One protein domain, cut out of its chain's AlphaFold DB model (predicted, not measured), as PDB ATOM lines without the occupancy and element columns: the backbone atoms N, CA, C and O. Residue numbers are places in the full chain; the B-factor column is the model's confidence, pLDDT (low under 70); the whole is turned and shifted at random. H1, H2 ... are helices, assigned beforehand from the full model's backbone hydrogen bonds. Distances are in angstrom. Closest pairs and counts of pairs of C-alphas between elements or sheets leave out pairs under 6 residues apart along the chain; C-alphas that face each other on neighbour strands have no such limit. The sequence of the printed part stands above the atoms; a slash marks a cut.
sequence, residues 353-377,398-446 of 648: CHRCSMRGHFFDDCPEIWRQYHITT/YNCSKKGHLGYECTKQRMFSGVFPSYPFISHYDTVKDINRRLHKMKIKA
ATOM      1  N   CYS A 353       6.932   9.808  17.670       81.62
ATOM      2  CA  CYS A 353       6.870   8.889  16.543       81.62
ATOM      3  C   CYS A 353       7.448   9.536  15.278       81.62
ATOM      4  O   CYS A 353       6.986  10.588  14.848       81.62
ATOM      5  N   HIS A 354       8.408   8.870  14.630       78.69
ATOM      6  CA  HIS A 354       9.062   9.371  13.413       78.69
ATOM      7  C   HIS A 354       8.176   9.384  12.148       78.69
ATOM      8  O   HIS A 354       8.642   9.850  11.114       78.69
ATOM      9  N   ARG A 355       6.935   8.869  12.197       74.75
ATOM     10  CA  ARG A 355       5.952   9.005  11.102       74.75
ATOM     11  C   ARG A 355       5.155  10.304  11.248       74.75
ATOM     12  O   ARG A 355       5.418  11.274  10.555       74.75
ATOM     13  N   CYS A 356       4.232  10.335  12.204       74.94
ATOM     14  CA  CYS A 356       3.282  11.435  12.396       74.94
ATOM     15  C   CYS A 356       3.758  12.548  13.346       74.94
ATOM     16  O   CYS A 356       3.002  13.465  13.647       74.94
ATOM     17  N   SER A 357       4.986  12.474  13.872       75.69
ATOM     18  CA  SER A 357       5.554  13.438  14.835       75.69
ATOM     19  C   SER A 357       4.772  13.604  16.152       75.69
ATOM     20  O   SER A 357       5.056  14.513  16.934       75.69
ATOM     21  N   MET A 358       3.827  12.712  16.453       73.00
ATOM     22  CA  MET A 358       3.039  12.711  17.691       73.00
ATOM     23  C   MET A 358       3.777  11.991  18.828       73.00
ATOM     24  O   MET A 358       4.666  11.177  18.588       73.00
ATOM     25  N   ARG A 359       3.402  12.262  20.084       77.69
ATOM     26  CA  ARG A 359       3.932  11.554  21.265       77.69
ATOM     27  C   ARG A 359       3.006  10.411  21.691       77.69
ATOM     28  O   ARG A 359       1.818  10.433  21.379       77.69
ATOM     29  N   GLY A 360       3.557   9.430  22.405       74.88
ATOM     30  CA  GLY A 360       2.778   8.389  23.088       74.88
ATOM     31  C   GLY A 360       2.736   7.005  22.441       74.88
ATOM     32  O   GLY A 360       2.189   6.094  23.052       74.88
ATOM     33  N   HIS A 361       3.315   6.817  21.252       77.19
ATOM     34  CA  HIS A 361       3.359   5.522  20.563       77.19
ATOM     35  C   HIS A 361       4.668   5.336  19.780       77.19
ATOM     36  O   HIS A 361       5.354   6.306  19.447       77.19
ATOM     37  N   PHE A 362       5.016   4.085  19.474       75.31
ATOM     38  CA  PHE A 362       6.214   3.738  18.705       75.31
ATOM     39  C   PHE A 362       5.977   3.811  17.187       75.31
ATOM     40  O   PHE A 362       4.844   3.795  16.712       75.31
ATOM     41  N   PHE A 363       7.064   3.850  16.407       73.56
ATOM     42  CA  PHE A 363       7.025   3.866  14.936       73.56
ATOM     43  C   PHE A 363       6.254   2.680  14.328       73.56
ATOM     44  O   PHE A 363       5.663   2.835  13.258       73.56
ATOM     45  N   ASP A 364       6.280   1.520  14.988       75.75
ATOM     46  CA  ASP A 364       5.630   0.290  14.526       75.75
ATOM     47  C   ASP A 364       4.146   0.209  14.953       75.75
ATOM     48  O   ASP A 364       3.336  -0.296  14.182       75.75
ATOM     49  N   ASP A 365       3.772   0.805  16.096       78.00
ATOM     50  CA  ASP A 365       2.401   0.843  16.654       78.00
ATOM     51  C   ASP A 365       1.646   2.149  16.310       78.00
ATOM     52  O   ASP A 365       0.719   2.572  17.003       78.00
ATOM     53  N   CYS A 366       2.088   2.860  15.273       83.50
ATOM     54  CA  CYS A 366       1.554   4.171  14.920       83.50
ATOM     55  C   CYS A 366       0.134   4.056  14.320       83.50
ATOM     56  O   CYS A 366      -0.042   3.330  13.341       83.50
ATOM     57  N   PRO A 367      -0.880   4.793  14.825       80.25
ATOM     58  CA  PRO A 367      -2.260   4.687  14.334       80.25
ATOM     59  C   PRO A 367      -2.405   5.089  12.860       80.25
ATOM     60  O   PRO A 367      -3.320   4.626  12.187       80.25
ATOM     61  N   GLU A 368      -1.466   5.886  12.346       77.25
ATOM     62  CA  GLU A 368      -1.358   6.248  10.930       77.25
ATOM     63  C   GLU A 368      -1.318   5.033   9.996       77.25
ATOM     64  O   GLU A 368      -1.898   5.035   8.915       77.25
ATOM     65  N   ILE A 369      -0.664   3.966  10.454       79.94
ATOM     66  CA  ILE A 369      -0.466   2.726   9.707       79.94
ATOM     67  C   ILE A 369      -1.808   2.061   9.418       79.94
ATOM     68  O   ILE A 369      -2.002   1.520   8.339       79.94
ATOM     69  N   TRP A 370      -2.733   2.112  10.376       79.00
ATOM     70  CA  TRP A 370      -4.072   1.551  10.229       79.00
ATOM     71  C   TRP A 370      -4.984   2.499   9.445       79.00
ATOM     72  O   TRP A 370      -5.714   2.041   8.568       79.00
ATOM     73  N   ARG A 371      -4.861   3.819   9.677       76.50
ATOM     74  CA  ARG A 371      -5.586   4.856   8.915       76.50
ATOM     75  C   ARG A 371      -5.366   4.733   7.410       76.50
ATOM     76  O   ARG A 371      -6.298   4.919   6.636       76.50
ATOM     77  N   GLN A 372      -4.149   4.371   7.020       75.50
ATOM     78  CA  GLN A 372      -3.722   4.210   5.638       75.50
ATOM     79  C   GLN A 372      -4.477   3.122   4.842       75.50
ATOM     80  O   GLN A 372      -4.558   3.239   3.622       75.50
ATOM     81  N   TYR A 373      -5.034   2.091   5.492       69.81
ATOM     82  CA  TYR A 373      -5.685   0.962   4.803       69.81
ATOM     83  C   TYR A 373      -7.220   1.031   4.762       69.81
ATOM     84  O   TYR A 373      -7.838   0.183   4.124       69.81
ATOM     85  N   HIS A 374      -7.859   2.023   5.398       60.41
ATOM     86  CA  HIS A 374      -9.322   2.059   5.582       60.41
ATOM     87  C   HIS A 374     -10.171   2.077   4.292       60.41
ATOM     88  O   HIS A 374     -11.385   1.930   4.386       60.41
ATOM     89  N   ILE A 375      -9.575   2.282   3.110       55.38
ATOM     90  CA  ILE A 375     -10.298   2.460   1.833       55.38
ATOM     91  C   ILE A 375      -9.727   1.556   0.712       55.38
ATOM     92  O   ILE A 375     -10.193   1.589  -0.423       55.38
ATOM     93  N   THR A 376      -8.731   0.705   0.996       56.56
ATOM     94  CA  THR A 376      -8.099  -0.165  -0.016       56.56
ATOM     95  C   THR A 376      -8.335  -1.646   0.266       56.56
ATOM     96  O   THR A 376      -7.508  -2.308   0.890       56.56
ATOM     97  N   THR A 377      -9.445  -2.180  -0.248       55.75
ATOM     98  CA  THR A 377      -9.736  -3.627  -0.273       55.75
ATOM     99  C   THR A 377      -8.875  -4.390  -1.288       55.75
ATOM    100  O   THR A 377      -8.625  -5.582  -1.118       55.75
ATOM    101  N   TYR A 398     -14.257  17.756  20.579       78.38
ATOM    102  CA  TYR A 398     -14.650  16.659  21.485       78.38
ATOM    103  C   TYR A 398     -14.110  16.773  22.925       78.38
ATOM    104  O   TYR A 398     -14.600  16.094  23.819       78.38
ATOM    105  N   ASN A 399     -13.093  17.609  23.168       80.38
ATOM    106  CA  ASN A 399     -12.511  17.839  24.495       80.38
ATOM    107  C   ASN A 399     -13.051  19.108  25.186       80.38
ATOM    108  O   ASN A 399     -12.719  19.363  26.342       80.38
ATOM    109  N   CYS A 400     -13.810  19.971  24.495       82.62
ATOM    110  CA  CYS A 400     -14.256  21.232  25.102       82.62
ATOM    111  C   CYS A 400     -15.517  21.901  24.530       82.62
ATOM    112  O   CYS A 400     -15.811  23.032  24.927       82.62
ATOM    113  N   SER A 401     -16.205  21.252  23.591       81.44
ATOM    114  CA  SER A 401     -17.464  21.653  22.938       81.44
ATOM    115  C   SER A 401     -17.471  23.009  22.215       81.44
ATOM    116  O   SER A 401     -18.490  23.402  21.652       81.44
ATOM    117  N   LYS A 402     -16.343  23.729  22.163       83.62
ATOM    118  CA  LYS A 402     -16.203  24.941  21.343       83.62
ATOM    119  C   LYS A 402     -16.164  24.587  19.854       83.62
ATOM    120  O   LYS A 402     -15.503  23.624  19.466       83.62
ATOM    121  N   LYS A 403     -16.824  25.416  19.041       82.81
ATOM    122  CA  LYS A 403     -16.738  25.400  17.573       82.81
ATOM    123  C   LYS A 403     -15.359  25.892  17.108       82.81
ATOM    124  O   LYS A 403     -14.687  26.626  17.836       82.81
ATOM    125  N   GLY A 404     -14.973  25.534  15.887       81.44
ATOM    126  CA  GLY A 404     -13.838  26.126  15.171       81.44
ATOM    127  C   GLY A 404     -12.469  25.500  15.443       81.44
ATOM    128  O   GLY A 404     -11.479  26.017  14.943       81.44
ATOM    129  N   HIS A 405     -12.382  24.400  16.199       83.25
ATOM    130  CA  HIS A 405     -11.170  23.575  16.227       83.25
ATOM    131  C   HIS A 405     -11.504  22.100  16.451       83.25
ATOM    132  O   HIS A 405     -12.366  21.746  17.258       83.25
ATOM    133  N   LEU A 406     -10.785  21.225  15.754       78.56
ATOM    134  CA  LEU A 406     -10.859  19.784  15.963       78.56
ATOM    135  C   LEU A 406     -10.119  19.411  17.256       78.56
ATOM    136  O   LEU A 406      -9.135  20.039  17.642       78.56
ATOM    137  N   GLY A 407     -10.578  18.369  17.955       76.38
ATOM    138  CA  GLY A 407     -10.106  18.087  19.318       76.38
ATOM    139  C   GLY A 407      -8.625  17.707  19.452       76.38
ATOM    140  O   GLY A 407      -8.101  17.727  20.568       76.38
ATOM    141  N   TYR A 408      -7.923  17.405  18.350       72.12
ATOM    142  CA  TYR A 408      -6.463  17.236  18.362       72.12
ATOM    143  C   TYR A 408      -5.723  18.557  18.639       72.12
ATOM    144  O   TYR A 408      -4.658  18.537  19.246       72.12
ATOM    145  N   GLU A 409      -6.310  19.685  18.236       75.62
ATOM    146  CA  GLU A 409      -5.771  21.049  18.346       75.62
ATOM    147  C   GLU A 409      -6.159  21.718  19.673       75.62
ATOM    148  O   GLU A 409      -5.777  22.849  19.968       75.62
ATOM    149  N   CYS A 410      -6.954  21.026  20.494       80.56
ATOM    150  CA  CYS A 410      -7.474  21.573  21.732       80.56
ATOM    151  C   CYS A 410      -6.363  21.787  22.763       80.56
ATOM    152  O   CYS A 410      -5.826  20.834  23.327       80.56
ATOM    153  N   THR A 411      -6.094  23.054  23.069       76.44
ATOM    154  CA  THR A 411      -5.149  23.483  24.109       76.44
ATOM    155  C   THR A 411      -5.674  23.297  25.535       76.44
ATOM    156  O   THR A 411      -4.900  23.429  26.484       76.44
ATOM    157  N   LYS A 412      -6.966  22.978  25.729       77.06
ATOM    158  CA  LYS A 412      -7.490  22.649  27.064       77.06
ATOM    159  C   LYS A 412      -6.912  21.323  27.557       77.06
ATOM    160  O   LYS A 412      -6.805  20.361  26.797       77.06
ATOM    161  N   GLN A 413      -6.649  21.248  28.861       73.94
ATOM    162  CA  GLN A 413      -6.323  19.995  29.537       73.94
ATOM    163  C   GLN A 413      -7.376  18.920  29.224       73.94
ATOM    164  O   GLN A 413      -8.579  19.184  29.235       73.94
ATOM    165  N   ARG A 414      -6.906  17.712  28.917       72.62
ATOM    166  CA  ARG A 414      -7.742  16.538  28.645       72.62
ATOM    167  C   ARG A 414      -8.090  15.833  29.950       72.62
ATOM    168  O   ARG A 414      -7.243  15.753  30.839       72.62
ATOM    169  N   MET A 415      -9.298  15.271  30.034       63.84
ATOM    170  CA  MET A 415      -9.761  14.524  31.217       63.84
ATOM    171  C   MET A 415      -8.863  13.326  31.566       63.84
ATOM    172  O   MET A 415      -8.750  12.968  32.733       63.84
ATOM    173  N   PHE A 416      -8.193  12.731  30.573       63.31
ATOM    174  CA  PHE A 416      -7.247  11.635  30.769       63.31
ATOM    175  C   PHE A 416      -5.862  12.010  30.224       63.31
ATOM    176  O   PHE A 416      -5.665  12.144  29.016       63.31
ATOM    177  N   SER A 417      -4.884  12.168  31.119       57.44
ATOM    178  CA  SER A 417      -3.546  12.696  30.804       57.44
ATOM    179  C   SER A 417      -2.660  11.767  29.963       57.44
ATOM    180  O   SER A 417      -1.679  12.233  29.391       57.44
ATOM    181  N   GLY A 418      -3.000  10.477  29.855       61.06
ATOM    182  CA  GLY A 418      -2.280   9.515  29.010       61.06
ATOM    183  C   GLY A 418      -2.731   9.470  27.542       61.06
ATOM    184  O   GLY A 418      -2.002   8.942  26.705       61.06
ATOM    185  N   VAL A 419      -3.908  10.012  27.199       61.31
ATOM    186  CA  VAL A 419      -4.461   9.941  25.833       61.31
ATOM    187  C   VAL A 419      -4.131  11.229  25.085       61.31
ATOM    188  O   VAL A 419      -4.866  12.226  25.103       61.31
ATOM    189  N   PHE A 420      -2.989  11.182  24.404       63.88
ATOM    190  CA  PHE A 420      -2.565  12.200  23.451       63.88
ATOM    191  C   PHE A 420      -3.640  12.455  22.378       63.88
ATOM    192  O   PHE A 420      -4.497  11.601  22.128       63.88
ATOM    193  N   PRO A 421      -3.621  13.626  21.718       66.06
ATOM    194  CA  PRO A 421      -4.322  13.820  20.455       66.06
ATOM    195  C   PRO A 421      -4.163  12.616  19.520       66.06
ATOM    196  O   PRO A 421      -3.040  12.181  19.293       66.06
ATOM    197  N   SER A 422      -5.258  12.112  18.941       63.81
ATOM    198  CA  SER A 422      -5.171  11.407  17.660       63.81
ATOM    199  C   SER A 422      -5.292  12.461  16.574       63.81
ATOM    200  O   SER A 422      -6.342  13.095  16.458       63.81
ATOM    201  N   TYR A 423      -4.245  12.634  15.774       67.94
ATOM    202  CA  TYR A 423      -4.358  13.348  14.510       67.94
ATOM    203  C   TYR A 423      -5.214  12.484  13.557       67.94
ATOM    204  O   TYR A 423      -5.070  11.254  13.584       67.94
ATOM    205  N   PRO A 424      -6.177  13.062  12.816       68.50
ATOM    206  CA  PRO A 424      -7.064  12.299  11.937       68.50
ATOM    207  C   PRO A 424      -6.553  12.215  10.491       68.50
ATOM    208  O   PRO A 424      -6.997  11.338   9.756       68.50
ATOM    209  N   PHE A 425      -5.644  13.110  10.091       69.88
ATOM    210  CA  PHE A 425      -5.130  13.228   8.725       69.88
ATOM    211  C   PHE A 425      -3.867  12.389   8.521       69.88
ATOM    212  O   PHE A 425      -3.010  12.354   9.403       69.88
ATOM    213  N   ILE A 426      -3.724  11.789   7.335       75.00
ATOM    214  CA  ILE A 426      -2.578  10.930   7.012       75.00
ATOM    215  C   ILE A 426      -1.361  11.777   6.626       75.00
ATOM    216  O   ILE A 426      -1.276  12.311   5.521       75.00
ATOM    217  N   SER A 427      -0.406  11.873   7.552       68.44
ATOM    218  CA  SER A 427       0.840  12.638   7.420       68.44
ATOM    219  C   SER A 427       1.849  12.017   6.447       68.44
ATOM    220  O   SER A 427       2.544  12.737   5.732       68.44
ATOM    221  N   HIS A 428       1.922  10.684   6.384       71.69
ATOM    222  CA  HIS A 428       2.812   9.951   5.485       71.69
ATOM    223  C   HIS A 428       2.152   8.663   4.995       71.69
ATOM    224  O   HIS A 428       1.791   7.800   5.793       71.69
ATOM    225  N   TYR A 429       2.078   8.497   3.675       74.88
ATOM    226  CA  TYR A 429       1.690   7.234   3.056       74.88
ATOM    227  C   TYR A 429       2.954   6.380   2.865       74.88
ATOM    228  O   TYR A 429       3.779   6.689   2.009       74.88
ATOM    229  N   ASP A 430       3.118   5.320   3.668       79.75
ATOM    230  CA  ASP A 430       4.123   4.268   3.445       79.75
ATOM    231  C   ASP A 430       4.162   3.802   1.980       79.75
ATOM    232  O   ASP A 430       3.133   3.453   1.399       79.75
ATOM    233  N   THR A 431       5.368   3.706   1.421       83.44
ATOM    234  CA  THR A 431       5.626   3.056   0.133       83.44
ATOM    235  C   THR A 431       5.743   1.535   0.294       83.44
ATOM    236  O   THR A 431       5.929   1.018   1.398       83.44
ATOM    237  N   VAL A 432       5.766   0.792  -0.819       78.69
ATOM    238  CA  VAL A 432       6.039  -0.663  -0.824       78.69
ATOM    239  C   VAL A 432       7.350  -1.009  -0.090       78.69
ATOM    240  O   VAL A 432       7.429  -2.021   0.605       78.69
ATOM    241  N   LYS A 433       8.371  -0.138  -0.152       81.88
ATOM    242  CA  LYS A 433       9.644  -0.318   0.575       81.88
ATOM    243  C   LYS A 433       9.491  -0.139   2.092       81.88
ATOM    244  O   LYS A 433      10.243  -0.744   2.854       81.88
ATOM    245  N   ASP A 434       8.529   0.660   2.547       81.88
ATOM    246  CA  ASP A 434       8.226   0.874   3.969       81.88
ATOM    247  C   ASP A 434       7.364  -0.251   4.545       81.88
ATOM    248  O   ASP A 434       7.639  -0.731   5.648       81.88
ATOM    249  N   ILE A 435       6.399  -0.734   3.758       80.94
ATOM    250  CA  ILE A 435       5.598  -1.926   4.051       80.94
ATOM    251  C   ILE A 435       6.523  -3.141   4.203       80.94
ATOM    252  O   ILE A 435       6.547  -3.766   5.264       80.94
ATOM    253  N   ASN A 436       7.382  -3.408   3.213       84.00
ATOM    254  CA  ASN A 436       8.335  -4.522   3.262       84.00
ATOM    255  C   ASN A 436       9.335  -4.387   4.425       84.00
ATOM    256  O   ASN A 436       9.638  -5.375   5.095       84.00
ATOM    257  N   ARG A 437       9.799  -3.167   4.741       83.75
ATOM    258  CA  ARG A 437      10.680  -2.917   5.897       83.75
ATOM    259  C   ARG A 437       9.983  -3.177   7.238       83.75
ATOM    260  O   ARG A 437      10.633  -3.692   8.149       83.75
ATOM    261  N   ARG A 438       8.683  -2.875   7.370       82.25
ATOM    262  CA  ARG A 438       7.875  -3.270   8.541       82.25
ATOM    263  C   ARG A 438       7.760  -4.791   8.623       82.25
ATOM    264  O   ARG A 438       8.121  -5.358   9.649       82.25
ATOM    265  N   LEU A 439       7.311  -5.450   7.553       84.56
ATOM    266  CA  LEU A 439       7.119  -6.906   7.522       84.56
ATOM    267  C   LEU A 439       8.415  -7.659   7.866       84.56
ATOM    268  O   LEU A 439       8.392  -8.587   8.673       84.56
ATOM    269  N   HIS A 440       9.560  -7.202   7.354       86.50
ATOM    270  CA  HIS A 440      10.872  -7.754   7.693       86.50
ATOM    271  C   HIS A 440      11.209  -7.615   9.190       86.50
ATOM    272  O   HIS A 440      11.600  -8.595   9.824       86.50
ATOM    273  N   LYS A 441      10.991  -6.434   9.791       85.88
ATOM    274  CA  LYS A 441      11.148  -6.238  11.246       85.88
ATOM    275  C   LYS A 441      10.223  -7.142  12.061       85.88
ATOM    276  O   LYS A 441      10.660  -7.707  13.061       85.88
ATOM    277  N   MET A 442       8.962  -7.295  11.648       82.56
ATOM    278  CA  MET A 442       8.006  -8.160  12.347       82.56
ATOM    279  C   MET A 442       8.419  -9.633  12.258       82.56
ATOM    280  O   MET A 442       8.369 -10.331  13.267       82.56
ATOM    281  N   LYS A 443       8.926 -10.084  11.100       87.81
ATOM    282  CA  LYS A 443       9.473 -11.436  10.909       87.81
ATOM    283  C   LYS A 443      10.707 -11.702  11.780       87.81
ATOM    284  O   LYS A 443      10.819 -12.791  12.336       87.81
ATOM    285  N   ILE A 444      11.596 -10.716  11.954       86.56
ATOM    286  CA  ILE A 444      12.717 -10.806  12.908       86.56
ATOM    287  C   ILE A 444      12.184 -10.923  14.342       86.56
ATOM    288  O   ILE A 444      12.488 -11.901  15.015       86.56
ATOM    289  N   LYS A 445      11.311 -10.004  14.779       82.00
ATOM    290  CA  LYS A 445      10.746 -10.005  16.141       82.00
ATOM    291  C   LYS A 445      10.002 -11.309  16.468       82.00
ATOM    292  O   LYS A 445      10.107 -11.802  17.585       82.00
ATOM    293  N   ALA A 446       9.285 -11.890  15.504       83.62
ATOM    294  CA  ALA A 446       8.640 -13.196  15.645       83.62
ATOM    295  C   ALA A 446       9.657 -14.343  15.799       83.62
ATOM    296  O   ALA A 446       9.476 -15.209  16.654       83.62
TER     297      ALA A 446
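Overview. This is residues 353 to 377 and 398 to 446 of the 648 residues of the protein "Zinc finger CCHC domain-containing protein 7-like" of Poecilia mexicana (UniProt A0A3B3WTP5). With little regular structure, this is an elongated row of loops and helix: the looped residues 353 to 366 and short H1 near the middle, the long helix H2 at one end, and the loops of residues 398 to 414 at the other. Residues 415 to 431 run back from those loops to H2. The printed part has 74 residues, of which 20 are in two named helices, H1 then H2, with no named strand; the class is all helix. It is loose, with a radius of gyration of the C-alphas of 15.2 A and spans of 44 by 26 by 19 A.

Along the chain. After residues 353 to 366, H1 is residues 367 to 371, beginning at C-alpha 367 (-2.260, 4.687, 14.334). H2, residues 432 to 446, is 20.9 A long and ends at C-alpha 446 (8.640, -13.196, 15.645).

Arrangement. H1 and H2 are apart. In both, every O i to N i+4 pair is within hydrogen-bond range.

Size, cuts and confidence. The C-alphas of Lys 403 and Ile 444, the two farthest apart, are 46.9 A apart. Residues 378 to 397 are not printed; C-alphas 377 and 398 are 30.2 A apart across this cut. pLDDT is under 70 at residues 373 to 377, 415 to 425 and 427.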